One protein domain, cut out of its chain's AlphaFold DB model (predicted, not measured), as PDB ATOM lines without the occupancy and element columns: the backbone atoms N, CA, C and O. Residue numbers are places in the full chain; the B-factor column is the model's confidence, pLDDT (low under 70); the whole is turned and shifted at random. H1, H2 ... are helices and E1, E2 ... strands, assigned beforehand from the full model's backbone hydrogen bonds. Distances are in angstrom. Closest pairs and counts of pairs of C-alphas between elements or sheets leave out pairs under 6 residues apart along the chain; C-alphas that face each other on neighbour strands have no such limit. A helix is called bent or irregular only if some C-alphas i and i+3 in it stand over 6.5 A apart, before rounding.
ATOM      1  N   ARG A 392      -3.083  16.258 -49.943       73.00
ATOM      2  CA  ARG A 392      -3.953  15.582 -50.922       73.00
ATOM      3  C   ARG A 392      -4.922  14.567 -50.295       73.00
ATOM      4  O   ARG A 392      -5.451  13.716 -51.007       73.00
ATOM      5  N   ARG A 393      -5.114  14.604 -48.966       62.91
ATOM      6  CA  ARG A 393      -5.883  13.645 -48.149       62.91
ATOM      7  C   ARG A 393      -5.533  12.186 -48.451       62.91
ATOM      8  O   ARG A 393      -6.337  11.282 -48.244       62.91
ATOM      9  N   LYS A 394      -4.298  11.930 -48.896       56.31
ATOM     10  CA  LYS A 394      -3.783  10.582 -49.144       56.31
ATOM     11  C   LYS A 394      -3.189   9.961 -47.883       56.31
ATOM     12  O   LYS A 394      -2.542   8.931 -47.998       56.31
ATOM     13  N   VAL A 395      -3.418  10.514 -46.686       53.81
ATOM     14  CA  VAL A 395      -2.948   9.918 -45.417       53.81
ATOM     15  C   VAL A 395      -3.523   8.516 -45.227       53.81
ATOM     16  O   VAL A 395      -2.768   7.573 -45.016       53.81
ATOM     17  N   GLY A 396      -4.826   8.338 -45.478       46.69
ATOM     18  CA  GLY A 396      -5.452   7.009 -45.520       46.69
ATOM     19  C   GLY A 396      -4.921   6.106 -46.648       46.69
ATOM     20  O   GLY A 396      -5.082   4.890 -46.606       46.69
ATOM     21  N   ILE A 397      -4.235   6.672 -47.647       46.00
ATOM     22  CA  ILE A 397      -3.562   5.948 -48.739       46.00
ATOM     23  C   ILE A 397      -2.086   5.662 -48.409       46.00
ATOM     24  O   ILE A 397      -1.508   4.739 -48.976       46.00
ATOM     25  N   VAL A 398      -1.481   6.346 -47.429       46.62
ATOM     26  CA  VAL A 398      -0.197   5.917 -46.834       46.62
ATOM     27  C   VAL A 398      -0.358   4.546 -46.169       46.62
ATOM     28  O   VAL A 398       0.586   3.763 -46.128       46.62
ATOM     29  N   HIS A 399      -1.580   4.221 -45.743       45.03
ATOM     30  CA  HIS A 399      -2.003   2.873 -45.381       45.03
ATOM     31  C   HIS A 399      -2.394   1.998 -46.573       45.03
ATOM     32  O   HIS A 399      -1.816   0.925 -46.741       45.03
ATOM     33  N   LYS A 400      -3.290   2.454 -47.459       37.91
ATOM     34  CA  LYS A 400      -3.761   1.622 -48.589       37.91
ATOM     35  C   LYS A 400      -2.705   1.317 -49.665       37.91
ATOM     36  O   LYS A 400      -2.924   0.440 -50.491       37.91
ATOM     37  N   GLY A 401      -1.565   2.010 -49.674       36.31
ATOM     38  CA  GLY A 401      -0.483   1.817 -50.645       36.31
ATOM     39  C   GLY A 401       0.522   0.709 -50.310       36.31
ATOM     40  O   GLY A 401       1.428   0.470 -51.107       36.31
ATOM     41  N   GLN A 402       0.410   0.045 -49.154       41.47
ATOM     42  CA  GLN A 402       1.227  -1.145 -48.863       41.47
ATOM     43  C   GLN A 402       0.675  -2.071 -47.773       41.47
ATOM     44  O   GLN A 402       1.154  -3.195 -47.672       41.47
ATOM     45  N   PHE A 403      -0.327  -1.636 -47.006       43.69
ATOM     46  CA  PHE A 403      -1.204  -2.516 -46.247       43.69
ATOM     47  C   PHE A 403      -2.435  -2.719 -47.124       43.69
ATOM     48  O   PHE A 403      -3.289  -1.835 -47.240       43.69
ATOM     49  N   SER A 404      -2.507  -3.843 -47.834       36.31
ATOM     50  CA  SER A 404      -3.752  -4.232 -48.484       36.31
ATOM     51  C   SER A 404      -4.825  -4.304 -47.397       36.31
ATOM     52  O   SER A 404      -4.865  -5.265 -46.629       36.31
ATOM     53  N   GLY A 405      -5.715  -3.312 -47.339       40.47
ATOM     54  CA  GLY A 405      -6.975  -3.346 -46.583       40.47
ATOM     55  C   GLY A 405      -7.966  -4.386 -47.129       40.47
ATOM     56  O   GLY A 405      -9.164  -4.150 -47.130       40.47
ATOM     57  N   ALA A 406      -7.434  -5.490 -47.658       38.69
ATOM     58  CA  ALA A 406      -8.097  -6.634 -48.268       38.69
ATOM     59  C   ALA A 406      -7.199  -7.900 -48.223       38.69
ATOM     60  O   ALA A 406      -7.440  -8.853 -48.956       38.69
ATOM     61  N   GLY A 407      -6.118  -7.912 -47.429       50.44
ATOM     62  CA  GLY A 407      -5.250  -9.086 -47.283       50.44
ATOM     63  C   GLY A 407      -5.741  -9.993 -46.156       50.44
ATOM     64  O   GLY A 407      -5.977  -9.504 -45.053       50.44
ATOM     65  N   SER A 408      -5.879 -11.298 -46.421       60.19
ATOM     66  CA  SER A 408      -6.269 -12.321 -45.436       60.19
ATOM     67  C   SER A 408      -5.487 -12.205 -44.121       60.19
ATOM     68  O   SER A 408      -4.322 -11.812 -44.129       60.19
ATOM     69  N   PHE A 409      -6.086 -12.640 -43.005       67.12
ATOM     70  CA  PHE A 409      -5.469 -12.773 -41.668       67.12
ATOM     71  C   PHE A 409      -4.002 -13.265 -41.704       67.12
ATOM     72  O   PHE A 409      -3.130 -12.745 -41.008       67.12
ATOM     73  N   LEU A 410      -3.709 -14.207 -42.605       65.69
ATOM     74  CA  LEU A 410      -2.376 -14.742 -42.893       65.69
ATOM     75  C   LEU A 410      -1.335 -13.682 -43.304       65.69
ATOM     76  O   LEU A 410      -0.193 -13.737 -42.850       65.69
ATOM     77  N   MET A 411      -1.699 -12.693 -44.120       65.25
ATOM     78  CA  MET A 411      -0.778 -11.623 -44.520       65.25
ATOM     79  C   MET A 411      -0.378 -10.748 -43.325       65.25
ATOM     80  O   MET A 411       0.819 -10.559 -43.099       65.25
ATOM     81  N   ARG A 412      -1.359 -10.310 -42.518       65.88
ATOM     82  CA  ARG A 412      -1.145  -9.438 -41.345       65.88
ATOM     83  C   ARG A 412      -0.332 -10.123 -40.239       65.88
ATOM     84  O   ARG A 412       0.543  -9.502 -39.630       65.88
ATOM     85  N   HIS A 413      -0.594 -11.408 -39.980       68.88
ATOM     86  CA  HIS A 413       0.024 -12.131 -38.859       68.88
ATOM     87  C   HIS A 413       1.286 -12.925 -39.212       68.88
ATOM     88  O   HIS A 413       2.124 -13.122 -38.329       68.88
ATOM     89  N   VAL A 414       1.451 -13.376 -40.461       69.38
ATOM     90  CA  VAL A 414       2.549 -14.280 -40.855       69.38
ATOM     91  C   VAL A 414       3.531 -13.580 -41.790       69.38
ATOM     92  O   VAL A 414       4.712 -13.443 -41.462       69.38
ATOM     93  N   VAL A 415       3.060 -13.079 -42.934       69.31
ATOM     94  CA  VAL A 415       3.946 -12.546 -43.984       69.31
ATOM     95  C   VAL A 415       4.658 -11.271 -43.536       69.31
ATOM     96  O   VAL A 415       5.864 -11.141 -43.726       69.31
ATOM     97  N   GLU A 416       3.959 -10.351 -42.877       68.44
ATOM     98  CA  GLU A 416       4.540  -9.067 -42.453       68.44
ATOM     99  C   GLU A 416       5.472  -9.171 -41.237       68.44
ATOM    100  O   GLU A 416       6.321  -8.299 -41.011       68.44
ATOM    101  N   ARG A 417       5.371 -10.270 -40.478       69.06
ATOM    102  CA  ARG A 417       6.340 -10.607 -39.428       69.06
ATOM    103  C   ARG A 417       7.608 -11.215 -40.026       69.06
ATOM    104  O   ARG A 417       8.715 -10.811 -39.658       69.06
ATOM    105  N   LEU A 418       7.453 -12.149 -40.966       70.00
ATOM    106  CA  LEU A 418       8.567 -12.918 -41.530       70.00
ATOM    107  C   LEU A 418       9.352 -12.147 -42.604       70.00
ATOM    108  O   LEU A 418      10.579 -12.240 -42.653       70.00
ATOM    109  N   PHE A 419       8.688 -11.330 -43.425       72.31
ATOM    110  CA  PHE A 419       9.306 -10.625 -44.551       72.31
ATOM    111  C   PHE A 419       9.450  -9.112 -44.314       72.31
ATOM    112  O   PHE A 419       8.716  -8.485 -43.555       72.31
ATOM    113  N   LYS A 420      10.419  -8.483 -44.997       74.94
ATOM    114  CA  LYS A 420      10.702  -7.031 -44.920       74.94
ATOM    115  C   LYS A 420       9.759  -6.222 -45.818       74.94
ATOM    116  O   LYS A 420      10.194  -5.610 -46.799       74.94
ATOM    117  N   THR A 421       8.468  -6.263 -45.517       70.00
ATOM    118  CA  THR A 421       7.412  -5.616 -46.312       70.00
ATOM    119  C   THR A 421       7.165  -4.167 -45.890       70.00
ATOM    120  O   THR A 421       6.961  -3.300 -46.749       70.00
ATOM    121  N   ALA A 422       7.256  -3.884 -44.589       73.75
ATOM    122  CA  ALA A 422       6.944  -2.583 -44.017       73.75
ATOM    123  C   ALA A 422       8.041  -1.543 -44.297       73.75
ATOM    124  O   ALA A 422       9.233  -1.857 -44.357       73.75
ATOM    125  N   LYS A 423       7.641  -0.281 -44.476       79.69
ATOM    126  CA  LYS A 423       8.549   0.852 -44.704       79.69
ATOM    127  C   LYS A 423       8.298   1.951 -43.685       79.69
ATOM    128  O   LYS A 423       7.157   2.204 -43.311       79.69
ATOM    129  N   CYS A 424       9.360   2.639 -43.288       83.25
ATOM    130  CA  CYS A 424       9.246   3.886 -42.538       83.25
ATOM    131  C   CYS A 424       8.811   5.035 -43.459       83.25
ATOM    132  O   CYS A 424       9.392   5.220 -44.528       83.25
ATOM    133  N   LEU A 425       7.851   5.851 -43.028       83.00
ATOM    134  CA  LEU A 425       7.339   6.978 -43.808       83.00
ATOM    135  C   LEU A 425       8.409   8.048 -44.100       83.00
ATOM    136  O   LEU A 425       8.414   8.640 -45.178       83.00
ATOM    137  N   LEU A 426       9.347   8.268 -43.171       82.62
ATOM    138  CA  LEU A 426      10.383   9.297 -43.304       82.62
ATOM    139  C   LEU A 426      11.606   8.813 -44.101       82.62
ATOM    140  O   LEU A 426      11.939   9.393 -45.130       82.62
ATOM    141  N   CYS A 427      12.283   7.752 -43.648       77.38
ATOM    142  CA  CYS A 427      13.511   7.262 -44.293       77.38
ATOM    143  C   CYS A 427      13.262   6.258 -45.434       77.38
ATOM    144  O   CYS A 427      14.199   5.877 -46.134       77.38
ATOM    145  N   GLN A 428      12.019   5.795 -45.619       78.12
ATOM    146  CA  GLN A 428      11.625   4.786 -46.612       78.12
ATOM    147  C   GLN A 428      12.366   3.445 -46.500       78.12
ATOM    148  O   GLN A 428      12.276   2.618 -47.411       78.12
ATOM    149  N   GLU A 429      13.122   3.193 -45.429       78.69
ATOM    150  CA  GLU A 429      13.831   1.930 -45.223       78.69
ATOM    151  C   GLU A 429      12.843   0.777 -45.022       78.69
ATOM    152  O   GLU A 429      11.863   0.921 -44.294       78.69
ATOM    153  N   LYS A 430      13.087  -0.348 -45.716       79.94
ATOM    154  CA  LYS A 430      12.270  -1.563 -45.606       79.94
ATOM    155  C   LYS A 430      12.731  -2.362 -44.389       79.94
ATOM    156  O   LYS A 430      13.884  -2.795 -44.343       79.94
ATOM    157  N   THR A 431      11.837  -2.593 -43.441       78.44
ATOM    158  CA  THR A 431      12.098  -3.340 -42.207       78.44
ATOM    159  C   THR A 431      10.947  -4.296 -41.906       78.44
ATOM    160  O   THR A 431       9.913  -4.276 -42.567       78.44
ATOM    161  N   HIS A 432      11.132  -5.163 -40.911       80.75
ATOM    162  CA  HIS A 432      10.032  -5.961 -40.367       80.75
ATOM    163  C   HIS A 432       9.030  -5.040 -39.664       80.75
ATOM    164  O   HIS A 432       9.450  -4.074 -39.014       80.75
ATOM    165  N   ALA A 433       7.738  -5.356 -39.753       78.12
ATOM    166  CA  ALA A 433       6.676  -4.537 -39.169       78.12
ATOM    167  C   ALA A 433       6.847  -4.349 -37.649       78.12
ATOM    168  O   ALA A 433       6.645  -3.250 -37.138       78.12
ATOM    169  N   ASN A 434       7.351  -5.376 -36.952       79.50
ATOM    170  CA  ASN A 434       7.591  -5.370 -35.502       79.50
ATOM    171  C   ASN A 434       8.669  -4.378 -35.033       79.50
ATOM    172  O   ASN A 434       8.731  -4.062 -33.848       79.50
ATOM    173  N   ARG A 435       9.554  -3.919 -35.928       83.56
ATOM    174  CA  ARG A 435      10.620  -2.955 -35.589       83.56
ATOM    175  C   ARG A 435      10.204  -1.503 -35.813       83.56
ATOM    176  O   ARG A 435      10.971  -0.601 -35.479       83.56
ATOM    177  N   LEU A 436       9.039  -1.281 -36.415       84.31
ATOM    178  CA  LEU A 436       8.486   0.047 -36.633       84.31
ATOM    179  C   LEU A 436       7.543   0.418 -35.491       84.31
ATOM    180  O   LEU A 436       6.952  -0.434 -34.831       84.31
ATOM    181  N   LEU A 437       7.425   1.722 -35.288       86.62
ATOM    182  CA  LEU A 437       6.540   2.344 -34.325       86.62
ATOM    183  C   LEU A 437       5.436   3.076 -35.087       86.62
ATOM    184  O   LEU A 437       5.712   3.799 -36.047       86.62
ATOM    185  N   TYR A 438       4.192   2.865 -34.670       84.50
ATOM    186  CA  TYR A 438       3.000   3.377 -35.345       84.50
ATOM    187  C   TYR A 438       2.364   4.478 -34.509       84.50
ATOM    188  O   TYR A 438       2.324   4.387 -33.284       84.50
ATOM    189  N   CYS A 439       1.889   5.542 -35.150       84.50
ATOM    190  CA  CYS A 439       1.198   6.612 -34.437       84.50
ATOM    191  C   CYS A 439      -0.165   6.124 -33.913       84.50
ATOM    192  O   CYS A 439      -0.910   5.503 -34.665       84.50
ATOM    193  N   SER A 440      -0.484   6.433 -32.649       81.69
ATOM    194  CA  SER A 440      -1.758   6.062 -32.001       81.69
ATOM    195  C   SER A 440      -2.977   6.826 -32.550       81.69
ATOM    196  O   SER A 440      -4.119   6.406 -32.371       81.69
ATOM    197  N   ASP A 441      -2.760   7.958 -33.231       78.50
ATOM    198  CA  ASP A 441      -3.852   8.763 -33.783       78.50
ATOM    199  C   ASP A 441      -4.527   8.047 -34.966       78.50
ATOM    200  O   ASP A 441      -3.899   7.773 -36.000       78.50
ATOM    201  N   VAL A 442      -5.835   7.807 -34.820       70.19
ATOM    202  CA  VAL A 442      -6.709   7.134 -35.792       70.19
ATOM    203  C   VAL A 442      -6.683   7.825 -37.160       70.19
ATOM    204  O   VAL A 442      -6.821   7.162 -38.183       70.19
ATOM    205  N   LYS A 443      -6.465   9.146 -37.213       70.81
ATOM    206  CA  LYS A 443      -6.428   9.900 -38.480       70.81
ATOM    207  C   LYS A 443      -5.092   9.798 -39.219       70.81
ATOM    208  O   LYS A 443      -5.040  10.105 -40.410       70.81
ATOM    209  N   CYS A 444      -4.017   9.416 -38.532       74.00
ATOM    210  CA  CYS A 444      -2.661   9.469 -39.073       74.00
ATOM    211  C   CYS A 444      -2.086   8.084 -39.371       74.00
ATOM    212  O   CYS A 444      -1.515   7.897 -40.445       74.00
ATOM    213  N   GLN A 445      -2.201   7.152 -38.413       73.69
ATOM    214  CA  GLN A 445      -1.731   5.753 -38.455       73.69
ATOM    215  C   GLN A 445      -0.321   5.525 -39.068       73.69
ATOM    216  O   GLN A 445       0.070   4.429 -39.450       73.69
ATOM    217  N   SER A 446       0.509   6.557 -39.165       79.56
ATOM    218  CA  SER A 446       1.789   6.526 -39.875       79.56
ATOM    219  C   SER A 446       2.838   5.672 -39.162       79.56
ATOM    220  O   SER A 446       2.940   5.720 -37.935       79.56
ATOM    221  N   SER A 447       3.681   4.980 -39.935       83.56
ATOM    222  CA  SER A 447       4.794   4.165 -39.438       83.56
ATOM    223  C   SER A 447       6.134   4.911 -39.480       83.56
ATOM    224  O   SER A 447       6.523   5.494 -40.499       83.56
ATOM    225  N   PHE A 448       6.903   4.836 -38.396       84.69
ATOM    226  CA  PHE A 448       8.246   5.404 -38.310       84.69
ATOM    227  C   PHE A 448       9.252   4.431 -37.699       84.69
ATOM    228  O   PHE A 448       8.917   3.515 -36.954       84.69
ATOM    229  N   CYS A 449      10.519   4.652 -38.033       85.81
ATOM    230  CA  CYS A 449      11.635   3.983 -37.389       85.81
ATOM    231  C   CYS A 449      11.954   4.669 -36.042       85.81
ATOM    232  O   CYS A 449      11.774   5.886 -35.959       85.81
ATOM    233  N   PRO A 450      12.451   3.960 -35.010       84.06
ATOM    234  CA  PRO A 450      12.786   4.577 -33.719       84.06
ATOM    235  C   PRO A 450      13.735   5.774 -33.855       84.06
ATOM    236  O   PRO A 450      13.492   6.834 -33.291       84.06
ATOM    237  N   THR A 451      14.746   5.648 -34.715       83.00
ATOM    238  CA  THR A 451      15.718   6.717 -34.974       83.00
ATOM    239  C   THR A 451      15.093   7.916 -35.689       83.00
ATOM    240  O   THR A 451      15.449   9.058 -35.441       83.00
ATOM    241  N   CYS A 452      14.087   7.685 -36.533       82.44
ATOM    242  CA  CYS A 452      13.330   8.731 -37.215       82.44
ATOM    243  C   CYS A 452      12.423   9.516 -36.256       82.44
ATOM    244  O   CYS A 452      12.104  10.671 -36.534       82.44
ATOM    245  N   ILE A 453      11.954   8.869 -35.184       83.56
ATOM    246  CA  ILE A 453      11.142   9.498 -34.136       83.56
ATOM    247  C   ILE A 453      12.033  10.364 -33.253       83.56
ATOM    248  O   ILE A 453      11.668  11.500 -32.962       83.56
ATOM    249  N   GLU A 454      13.209   9.860 -32.882       81.69
ATOM    250  CA  GLU A 454      14.217  10.626 -32.149       81.69
ATOM    251  C   GLU A 454      14.667  11.867 -32.938       81.69
ATOM    252  O   GLU A 454      14.636  12.973 -32.403       81.69
ATOM    253  N   ASP A 455      14.926  11.715 -34.244       78.56
ATOM    254  CA  ASP A 455      15.244  12.820 -35.168       78.56
ATOM    255  C   ASP A 455      14.122  13.886 -35.262       78.56
ATOM    256  O   ASP A 455      14.373  15.017 -35.681       78.56
ATOM    257  N   ASN A 456      12.877  13.533 -34.921       80.19
ATOM    258  CA  ASN A 456      11.724  14.442 -34.868       80.19
ATOM    259  C   ASN A 456      11.292  14.745 -33.416       80.19
ATOM    260  O   ASN A 456      10.135  15.096 -33.177       80.19
ATOM    261  N   TYR A 457      12.196  14.582 -32.444       81.12
ATOM    262  CA  TYR A 457      11.985  14.911 -31.030       81.12
ATOM    263  C   TYR A 457      10.777  14.214 -30.378       81.12
ATOM    264  O   TYR A 457      10.163  14.733 -29.447       81.12
ATOM    265  N   GLY A 458      10.415  13.020 -30.851       80.44
ATOM    266  CA  GLY A 458       9.288  12.270 -30.301       80.44
ATOM    267  C   GLY A 458       7.911  12.745 -30.769       80.44
ATOM    268  O   GLY A 458       6.918  12.327 -30.180       80.44
ATOM    269  N   LYS A 459       7.822  13.585 -31.808       84.50
ATOM    270  CA  LYS A 459       6.547  13.964 -32.432       84.50
ATOM    271  C   LYS A 459       6.361  13.324 -33.812       84.50
ATOM    272  O   LYS A 459       7.308  13.082 -34.565       84.50
ATOM    273  N   CYS A 460       5.110  13.053 -34.163       85.69
ATOM    274  CA  CYS A 460       4.712  12.519 -35.454       85.69
ATOM    275  C   CYS A 460       4.642  13.639 -36.502       85.69
ATOM    276  O   CYS A 460       3.753  14.490 -36.473       85.69
ATOM    277  N   TYR A 461       5.543  13.603 -37.491       83.62
ATOM    278  CA  TYR A 461       5.581  14.622 -38.548       83.62
ATOM    279  C   TYR A 461       4.282  14.683 -39.367       83.62
ATOM    280  O   TYR A 461       3.863  15.755 -39.782       83.62
ATOM    281  N   ALA A 462       3.614  13.549 -39.588       82.62
ATOM    282  CA  ALA A 462       2.352  13.532 -40.323       82.62
ATOM    283  C   ALA A 462       1.203  14.164 -39.507       82.62
ATOM    284  O   ALA A 462       0.444  14.954 -40.066       82.62
ATOM    285  N   CYS A 463       1.135  13.931 -38.189       81.94
ATOM    286  CA  CYS A 463       0.176  14.608 -37.307       81.94
ATOM    287  C   CYS A 463       0.386  16.124 -37.279       81.94
ATOM    288  O   CYS A 463      -0.592  16.861 -37.338       81.94
ATOM    289  N   MET A 464       1.637  16.595 -37.248       82.38
ATOM    290  CA  MET A 464       1.945  18.033 -37.312       82.38
ATOM    291  C   MET A 464       1.382  18.691 -38.575       82.38
ATOM    292  O   MET A 464       0.868  19.805 -38.524       82.38
ATOM    293  N   VAL A 465       1.453  17.998 -39.715       82.62
ATOM    294  CA  VAL A 465       0.894  18.500 -40.976       82.62
ATOM    295  C   VAL A 465      -0.637  18.480 -40.939       82.62
ATOM    296  O   VAL A 465      -1.264  19.453 -41.345       82.62
ATOM    297  N   ILE A 466      -1.253  17.418 -40.399       80.50
ATOM    298  CA  ILE A 466      -2.719  17.324 -40.242       80.50
ATOM    299  C   ILE A 466      -3.246  18.446 -39.333       80.50
ATOM    300  O   ILE A 466      -4.248  19.081 -39.658       80.50
ATOM    301  N   LYS A 467      -2.550  18.717 -38.223       81.06
ATOM    302  CA  LYS A 467      -2.856  19.796 -37.269       81.06
ATOM    303  C   LYS A 467      -2.483  21.192 -37.790       81.06
ATOM    304  O   LYS A 467      -2.756  22.173 -37.111       81.06
ATOM    305  N   LYS A 468      -1.891  21.294 -38.991       76.75
ATOM    306  CA  LYS A 468      -1.390  22.534 -39.617       76.75
ATOM    307  C   LYS A 468      -0.337  23.286 -38.787       76.75
ATOM    308  O   LYS A 468      -0.130  24.477 -38.988       76.75
ATOM    309  N   GLU A 469       0.372  22.586 -37.903       76.00
ATOM    310  CA  GLU A 469       1.501  23.135 -37.135       76.00
ATOM    311  C   GLU A 469       2.718  23.398 -38.040       76.00
ATOM    312  O   GLU A 469       3.513  24.300 -37.788       76.00
ATOM    313  N   VAL A 470       2.846  22.621 -39.122       75.38
ATOM    314  CA  VAL A 470       3.922  22.722 -40.114       75.38
ATOM    315  C   VAL A 470       3.305  22.963 -41.490       75.38
ATOM    316  O   VAL A 470       2.618  22.096 -42.031       75.38
ATOM    317  N   THR A 471       3.574  24.131 -42.067       68.62
ATOM    318  CA  THR A 471       3.119  24.547 -43.407       68.62
ATOM    319  C   THR A 471       4.312  24.789 -44.330       68.62
ATOM    320  O   THR A 471       5.463  24.794 -43.884       68.62
ATOM    321  N   ASP A 472       4.072  25.010 -45.624       65.81
ATOM    322  CA  ASP A 472       5.151  25.290 -46.583       65.81
ATOM    323  C   ASP A 472       5.955  26.555 -46.244       65.81
ATOM    324  O   ASP A 472       7.147  26.619 -46.536       65.81
ATOM    325  N   GLN A 473       5.346  27.513 -45.538       57.56
ATOM    326  CA  GLN A 473       6.010  28.724 -45.044       57.56
ATOM    327  C   GLN A 473       6.791  28.503 -43.730       57.56
ATOM    328  O   GLN A 473       7.706  29.264 -43.424       57.56
ATOM    329  N   LYS A 474       6.477  27.450 -42.959       61.19
ATOM    330  CA  LYS A 474       7.126  27.092 -41.681       61.19
ATOM    331  C   LYS A 474       7.629  25.648 -41.719       61.19
ATOM    332  O   LYS A 474       7.146  24.775 -41.009       61.19
ATOM    333  N   SER A 475       8.618  25.382 -42.572       58.53
ATOM    334  CA  SER A 475       9.129  24.023 -42.810       58.53
ATOM    335  C   SER A 475      10.167  23.529 -41.790       58.53
ATOM    336  O   SER A 475      10.593  22.372 -41.873       58.53
ATOM    337  N   LYS A 476      10.654  24.399 -40.894       61.44
ATOM    338  CA  LYS A 476      11.615  24.018 -39.847       61.44
ATOM    339  C   LYS A 476      10.880  23.234 -38.759       61.44
ATOM    340  O   LYS A 476       9.770  23.590 -38.384       61.44
ATOM    341  N   LEU A 477      11.497  22.146 -38.291       63.00
ATOM    342  CA  LEU A 477      11.047  21.486 -37.066       63.00
ATOM    343  C   LEU A 477      11.073  22.512 -35.929       63.00
ATOM    344  O   LEU A 477      11.999  23.324 -35.884       63.00
ATOM    345  N   MET A 478      10.082  22.447 -35.037       59.66
ATOM    346  CA  MET A 478      10.100  23.174 -33.766       59.66
ATOM    347  C   MET A 478      11.434  22.942 -33.056       59.66
ATOM    348  O   MET A 478      11.985  21.835 -33.117       59.66
ATOM    349  N   ASN A 479      11.957  23.978 -32.400       60.09
ATOM    350  CA  ASN A 479      13.161  23.821 -31.592       60.09
ATOM    351  C   ASN A 479      12.892  22.803 -30.465       60.09
ATOM    352  O   ASN A 479      11.757  22.710 -29.996       60.09
ATOM    353  N   PRO A 480      13.908  22.062 -29.981       58.31
ATOM    354  CA  PRO A 480      13.728  21.099 -28.890       58.31
ATOM    355  C   PRO A 480      13.033  21.698 -27.654       58.31
ATOM    356  O   PRO A 480      12.295  20.994 -26.974       58.31
ATOM    357  N   GLY A 481      13.250  22.993 -27.391       58.41
ATOM    358  CA  GLY A 481      12.644  23.737 -26.281       58.41
ATOM    359  C   GLY A 481      11.191  24.188 -26.487       58.41
ATOM    360  O   GLY A 481      10.592  24.675 -25.542       58.41
ATOM    361  N   GLU A 482      10.609  24.023 -27.678       59.50
ATOM    362  CA  GLU A 482       9.207  24.376 -27.993       59.50
ATOM    363  C   GLU A 482       8.269  23.150 -27.937       59.50
ATOM    364  O   GLU A 482       7.116  23.189 -28.377       59.50
ATOM    365  N   ILE A 483       8.769  22.004 -27.465       63.38
ATOM    366  CA  ILE A 483       8.055  20.726 -27.494       63.38
ATOM    367  C   ILE A 483       7.535  20.385 -26.097       63.38
ATOM    368  O   ILE A 483       8.194  19.694 -25.328       63.38
ATOM    369  N   ASP A 484       6.300  20.804 -25.815       59.25
ATOM    370  CA  ASP A 484       5.657  20.568 -24.514       59.25
ATOM    371  C   ASP A 484       5.310  19.093 -24.238       59.25
ATOM    372  O   ASP A 484       5.306  18.664 -23.085       59.25
ATOM    373  N   LYS A 485       4.992  18.286 -25.270       75.06
ATOM    374  CA  LYS A 485       4.594  16.865 -25.130       75.06
ATOM    375  C   LYS A 485       5.026  16.009 -26.328       75.06
ATOM    376  O   LYS A 485       4.916  16.443 -27.478       75.06
ATOM    377  N   LYS A 486       5.495  14.784 -26.052       80.44
ATOM    378  CA  LYS A 486       5.802  13.743 -27.056       80.44
ATOM    379  C   LYS A 486       4.530  12.980 -27.438       80.44
ATOM    380  O   LYS A 486       3.675  12.752 -26.585       80.44
ATOM    381  N   ASP A 487       4.427  12.563 -28.696       81.81
ATOM    382  CA  ASP A 487       3.300  11.759 -29.175       81.81
ATOM    383  C   ASP A 487       3.434  10.294 -28.725       81.81
ATOM    384  O   ASP A 487       4.537   9.762 -28.566       81.81
ATOM    385  N   VAL A 488       2.296   9.616 -28.554       84.62
ATOM    386  CA  VAL A 488       2.258   8.193 -28.193       84.62
ATOM    387  C   VAL A 488       2.399   7.331 -29.446       84.62
ATOM    388  O   VAL A 488       1.608   7.435 -30.390       84.62
ATOM    389  N   PHE A 489       3.389   6.437 -29.429       85.38
ATOM    390  CA  PHE A 489       3.617   5.450 -30.479       85.38
ATOM    391  C   PHE A 489       3.373   4.028 -29.971       85.38
ATOM    392  O   PHE A 489       3.799   3.661 -28.876       85.38
ATOM    393  N   LEU A 490       2.720   3.214 -30.794       85.00
ATOM    394  CA  LEU A 490       2.382   1.825 -30.519       85.00
ATOM    395  C   LEU A 490       3.343   0.870 -31.236       85.00
ATOM    396  O   LEU A 490       3.823   1.139 -32.341       85.00
ATOM    397  N   LYS A 491       3.590  -0.283 -30.607       85.25
ATOM    398  CA  LYS A 491       4.211  -1.444 -31.263       85.25
ATOM    399  C   LYS A 491       3.198  -2.122 -32.187       85.25
ATOM    400  O   LYS A 491       1.994  -1.960 -32.007       85.25
ATOM    401  N   TYR A 492       3.692  -2.928 -33.126       79.88
ATOM    402  CA  TYR A 492       2.876  -3.572 -34.161       79.88
ATOM    403  C   TYR A 492       1.635  -4.311 -33.625       79.88
ATOM    404  O   TYR A 492       0.537  -4.074 -34.115       79.88
ATOM    405  N   ASP A 493       1.766  -5.122 -32.570       79.31
ATOM    406  CA  ASP A 493       0.617  -5.863 -32.020       79.31
ATOM    407  C   ASP A 493      -0.431  -4.944 -31.366       79.31
ATOM    408  O   ASP A 493      -1.629  -5.202 -31.447       79.31
ATOM    409  N   GLY A 494       0.009  -3.852 -30.727       80.19
ATOM    410  CA  GLY A 494      -0.897  -2.851 -30.152       80.19
ATOM    411  C   GLY A 494      -1.609  -2.038 -31.232       80.19
ATOM    412  O   GLY A 494      -2.792  -1.738 -31.105       80.19
ATOM    413  N   PHE A 495      -0.898  -1.746 -32.320       80.06
ATOM    414  CA  PHE A 495      -1.448  -1.090 -33.496       80.06
ATOM    415  C   PHE A 495      -2.523  -1.951 -34.186       80.06
ATOM    416  O   PHE A 495      -3.617  -1.449 -34.434       80.06
ATOM    417  N   LEU A 496      -2.265  -3.249 -34.405       77.12
ATOM    418  CA  LEU A 496      -3.238  -4.171 -35.014       77.12
ATOM    419  C   LEU A 496      -4.557  -4.225 -34.228       77.12
ATOM    420  O   LEU A 496      -5.627  -4.037 -34.811       77.12
ATOM    421  N   LYS A 497      -4.481  -4.377 -32.899       80.00
ATOM    422  CA  LYS A 497      -5.664  -4.387 -32.022       80.00
ATOM    423  C   LYS A 497      -6.492  -3.107 -32.145       80.00
ATOM    424  O   LYS A 497      -7.720  -3.160 -32.177       80.00
ATOM    425  N   GLN A 498      -5.830  -1.953 -32.227       78.25
ATOM    426  CA  GLN A 498      -6.512  -0.668 -32.372       78.25
ATOM    427  C   GLN A 498      -7.188  -0.540 -33.745       78.25
ATOM    428  O   GLN A 498      -8.319  -0.059 -33.828       78.25
ATOM    429  N   THR A 499      -6.530  -0.997 -34.815       73.19
ATOM    430  CA  THR A 499      -7.116  -0.978 -36.162       73.19
ATOM    431  C   THR A 499      -8.329  -1.897 -36.278       73.19
ATOM    432  O   THR A 499      -9.368  -1.444 -36.751       73.19
ATOM    433  N   GLU A 500      -8.254  -3.126 -35.762       73.44
ATOM    434  CA  GLU A 500      -9.371  -4.084 -35.762       73.44
ATOM    435  C   GLU A 500     -10.573  -3.557 -34.969       73.44
ATOM    436  O   GLU A 500     -11.722  -3.695 -35.397       73.44
ATOM    437  N   HIS A 501     -10.325  -2.883 -33.840       73.38
ATOM    438  CA  HIS A 501     -11.393  -2.260 -33.063       73.38
ATOM    439  C   HIS A 501     -12.042  -1.074 -33.797       73.38
ATOM    440  O   HIS A 501     -13.260  -0.907 -33.757       73.38
ATOM    441  N   SER A 502     -11.257  -0.264 -34.512       67.50
ATOM    442  CA  SER A 502     -11.799   0.833 -35.322       67.50
ATOM    443  C   SER A 502     -12.587   0.339 -36.545       67.50
ATOM    444  O   SER A 502     -13.634   0.904 -36.868       67.50
ATOM    445  N   GLU A 503     -12.132  -0.745 -37.187       69.12
ATOM    446  CA  GLU A 503     -12.832  -1.396 -38.300       69.12
ATOM    447  C   GLU A 503     -14.188  -1.951 -37.819       69.12
ATOM    448  O   GLU A 503     -15.206  -1.701 -38.471       69.12
ATOM    449  N   SER A 504     -14.243  -2.599 -36.646       68.00
ATOM    450  CA  SER A 504     -15.492  -3.139 -36.078       68.00
ATOM    451  C   SER A 504     -16.500  -2.067 -35.643       68.00
ATOM    452  O   SER A 504     -17.700  -2.229 -35.854       68.00
ATOM    453  N   LEU A 505     -16.038  -0.931 -35.114       65.25
ATOM    454  CA  LEU A 505     -16.904   0.215 -34.806       65.25
ATOM    455  C   LEU A 505     -17.470   0.865 -36.081       65.25
ATOM    456  O   LEU A 505     -18.642   1.247 -36.125       65.25
ATOM    457  N   SER A 506     -16.663   0.958 -37.143       62.16
ATOM    458  CA  SER A 506     -17.106   1.526 -38.422       62.16
ATOM    459  C   SER A 506     -18.157   0.654 -39.121       62.16
ATOM    460  O   SER A 506     -19.152   1.187 -39.623       62.16
ATOM    461  N   SER A 507     -18.004  -0.675 -39.079       60.84
ATOM    462  CA  SER A 507     -18.965  -1.620 -39.657       60.84
ATOM    463  C   SER A 507     -20.277  -1.663 -38.870       60.84
ATOM    464  O   SER A 507     -21.346  -1.690 -39.477       60.84
ATOM    465  N   GLN A 508     -20.227  -1.549 -37.537       60.09
ATOM    466  CA  GLN A 508     -21.426  -1.396 -36.705       60.09
ATOM    467  C   GLN A 508     -22.166  -0.075 -36.969       60.09
ATOM    468  O   GLN A 508     -23.395  -0.060 -36.965       60.09
ATOM    469  N   SER A 509     -21.451   1.024 -37.246       57.41
ATOM    470  CA  SER A 509     -22.084   2.309 -37.589       57.41
ATOM    471  C   SER A 509     -22.737   2.305 -38.978       57.41
ATOM    472  O   SER A 509     -23.836   2.832 -39.129       57.41
ATOM    473  N   SER A 510     -22.125   1.651 -39.976       54.78
ATOM    474  CA  SER A 510     -22.719   1.496 -41.317       54.78
ATOM    475  C   SER A 510     -23.929   0.564 -41.324       54.78
ATOM    476  O   SER A 510     -24.860   0.794 -42.088       54.78
ATOM    477  N   ASN A 511     -23.951  -0.451 -40.456       55.72
ATOM    478  CA  ASN A 511     -25.100  -1.349 -40.310       55.72
ATOM    479  C   ASN A 511     -26.263  -0.743 -39.504       55.72
ATOM    480  O   ASN A 511     -27.344  -1.308 -39.530       55.72
ATOM    481  N   LYS A 512     -26.065   0.382 -38.799       54.38
ATOM    482  CA  LYS A 512     -27.138   1.141 -38.122       54.38
ATOM    483  C   LYS A 512     -27.779   2.230 -38.997       54.38
ATOM    484  O   LYS A 512     -28.746   2.849 -38.568       54.38
ATOM    485  N   LEU A 513     -27.208   2.503 -40.172       49.38
ATOM    486  CA  LEU A 513     -27.666   3.508 -41.145       49.38
ATOM    487  C   LEU A 513     -28.315   2.881 -42.397       49.38
ATOM    488  O   LEU A 513     -28.695   3.606 -43.315       49.38
TER     489      LEU A 513
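What this domain is: This is residues 392 to 513 of the 514 residues of the protein "DC_STAMP domain-containing protein" of Caenorhabditis japonica (UniProt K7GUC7). What is the main picture? A loop-rich body, with E1 near its middle and four shorter helices about it, bears one long helix, H5, whose residues 503 to 511 stick out. What builds it? The 122 printed residues run H1, H2, E1, H3, H4, H5: mostly helix, though under half are in named elements. It is compact, radius of gyration of the C-alphas 15.6 A, spanning 43 by 39 by 25 A.

Where its parts are: Where is H5? Residues 492 to 511, 28.7 A, from (2.876, -3.572, -34.161) to (-25.100, -1.349, -40.310). And the others? H1 is 395 to 400, H2 409 to 418, E1 437 to 439, H3 450 to 454, H4 461 to 466. H2 is only just irregular: C-alphas 413 and 416 are 6.53 A apart.

How they stand to each other: What nears E1? Its closest C-alphas to H5, Tyr 438 and Phe 495, are 6.6 A apart; residues 489 to 490 pair antiparallel with its 438 to 439. Do helices touch? No helix touches another. Are their backbones bonded? Every O i to N i+4 pair is within hydrogen-bond range in H3, H4 and H5, 1 of 2 in H1, 4 of 6 in H2.

The domain as a whole: How large? The farthest C-alphas, Gly 481 and Leu 513, are 47.5 A apart. Cut or unsure? The printed part has no cut; links H2 to E1 and H4 to H5 are long. pLDDT is under 70 in residues 393 to 417, 471 to 484 and 502 to 513.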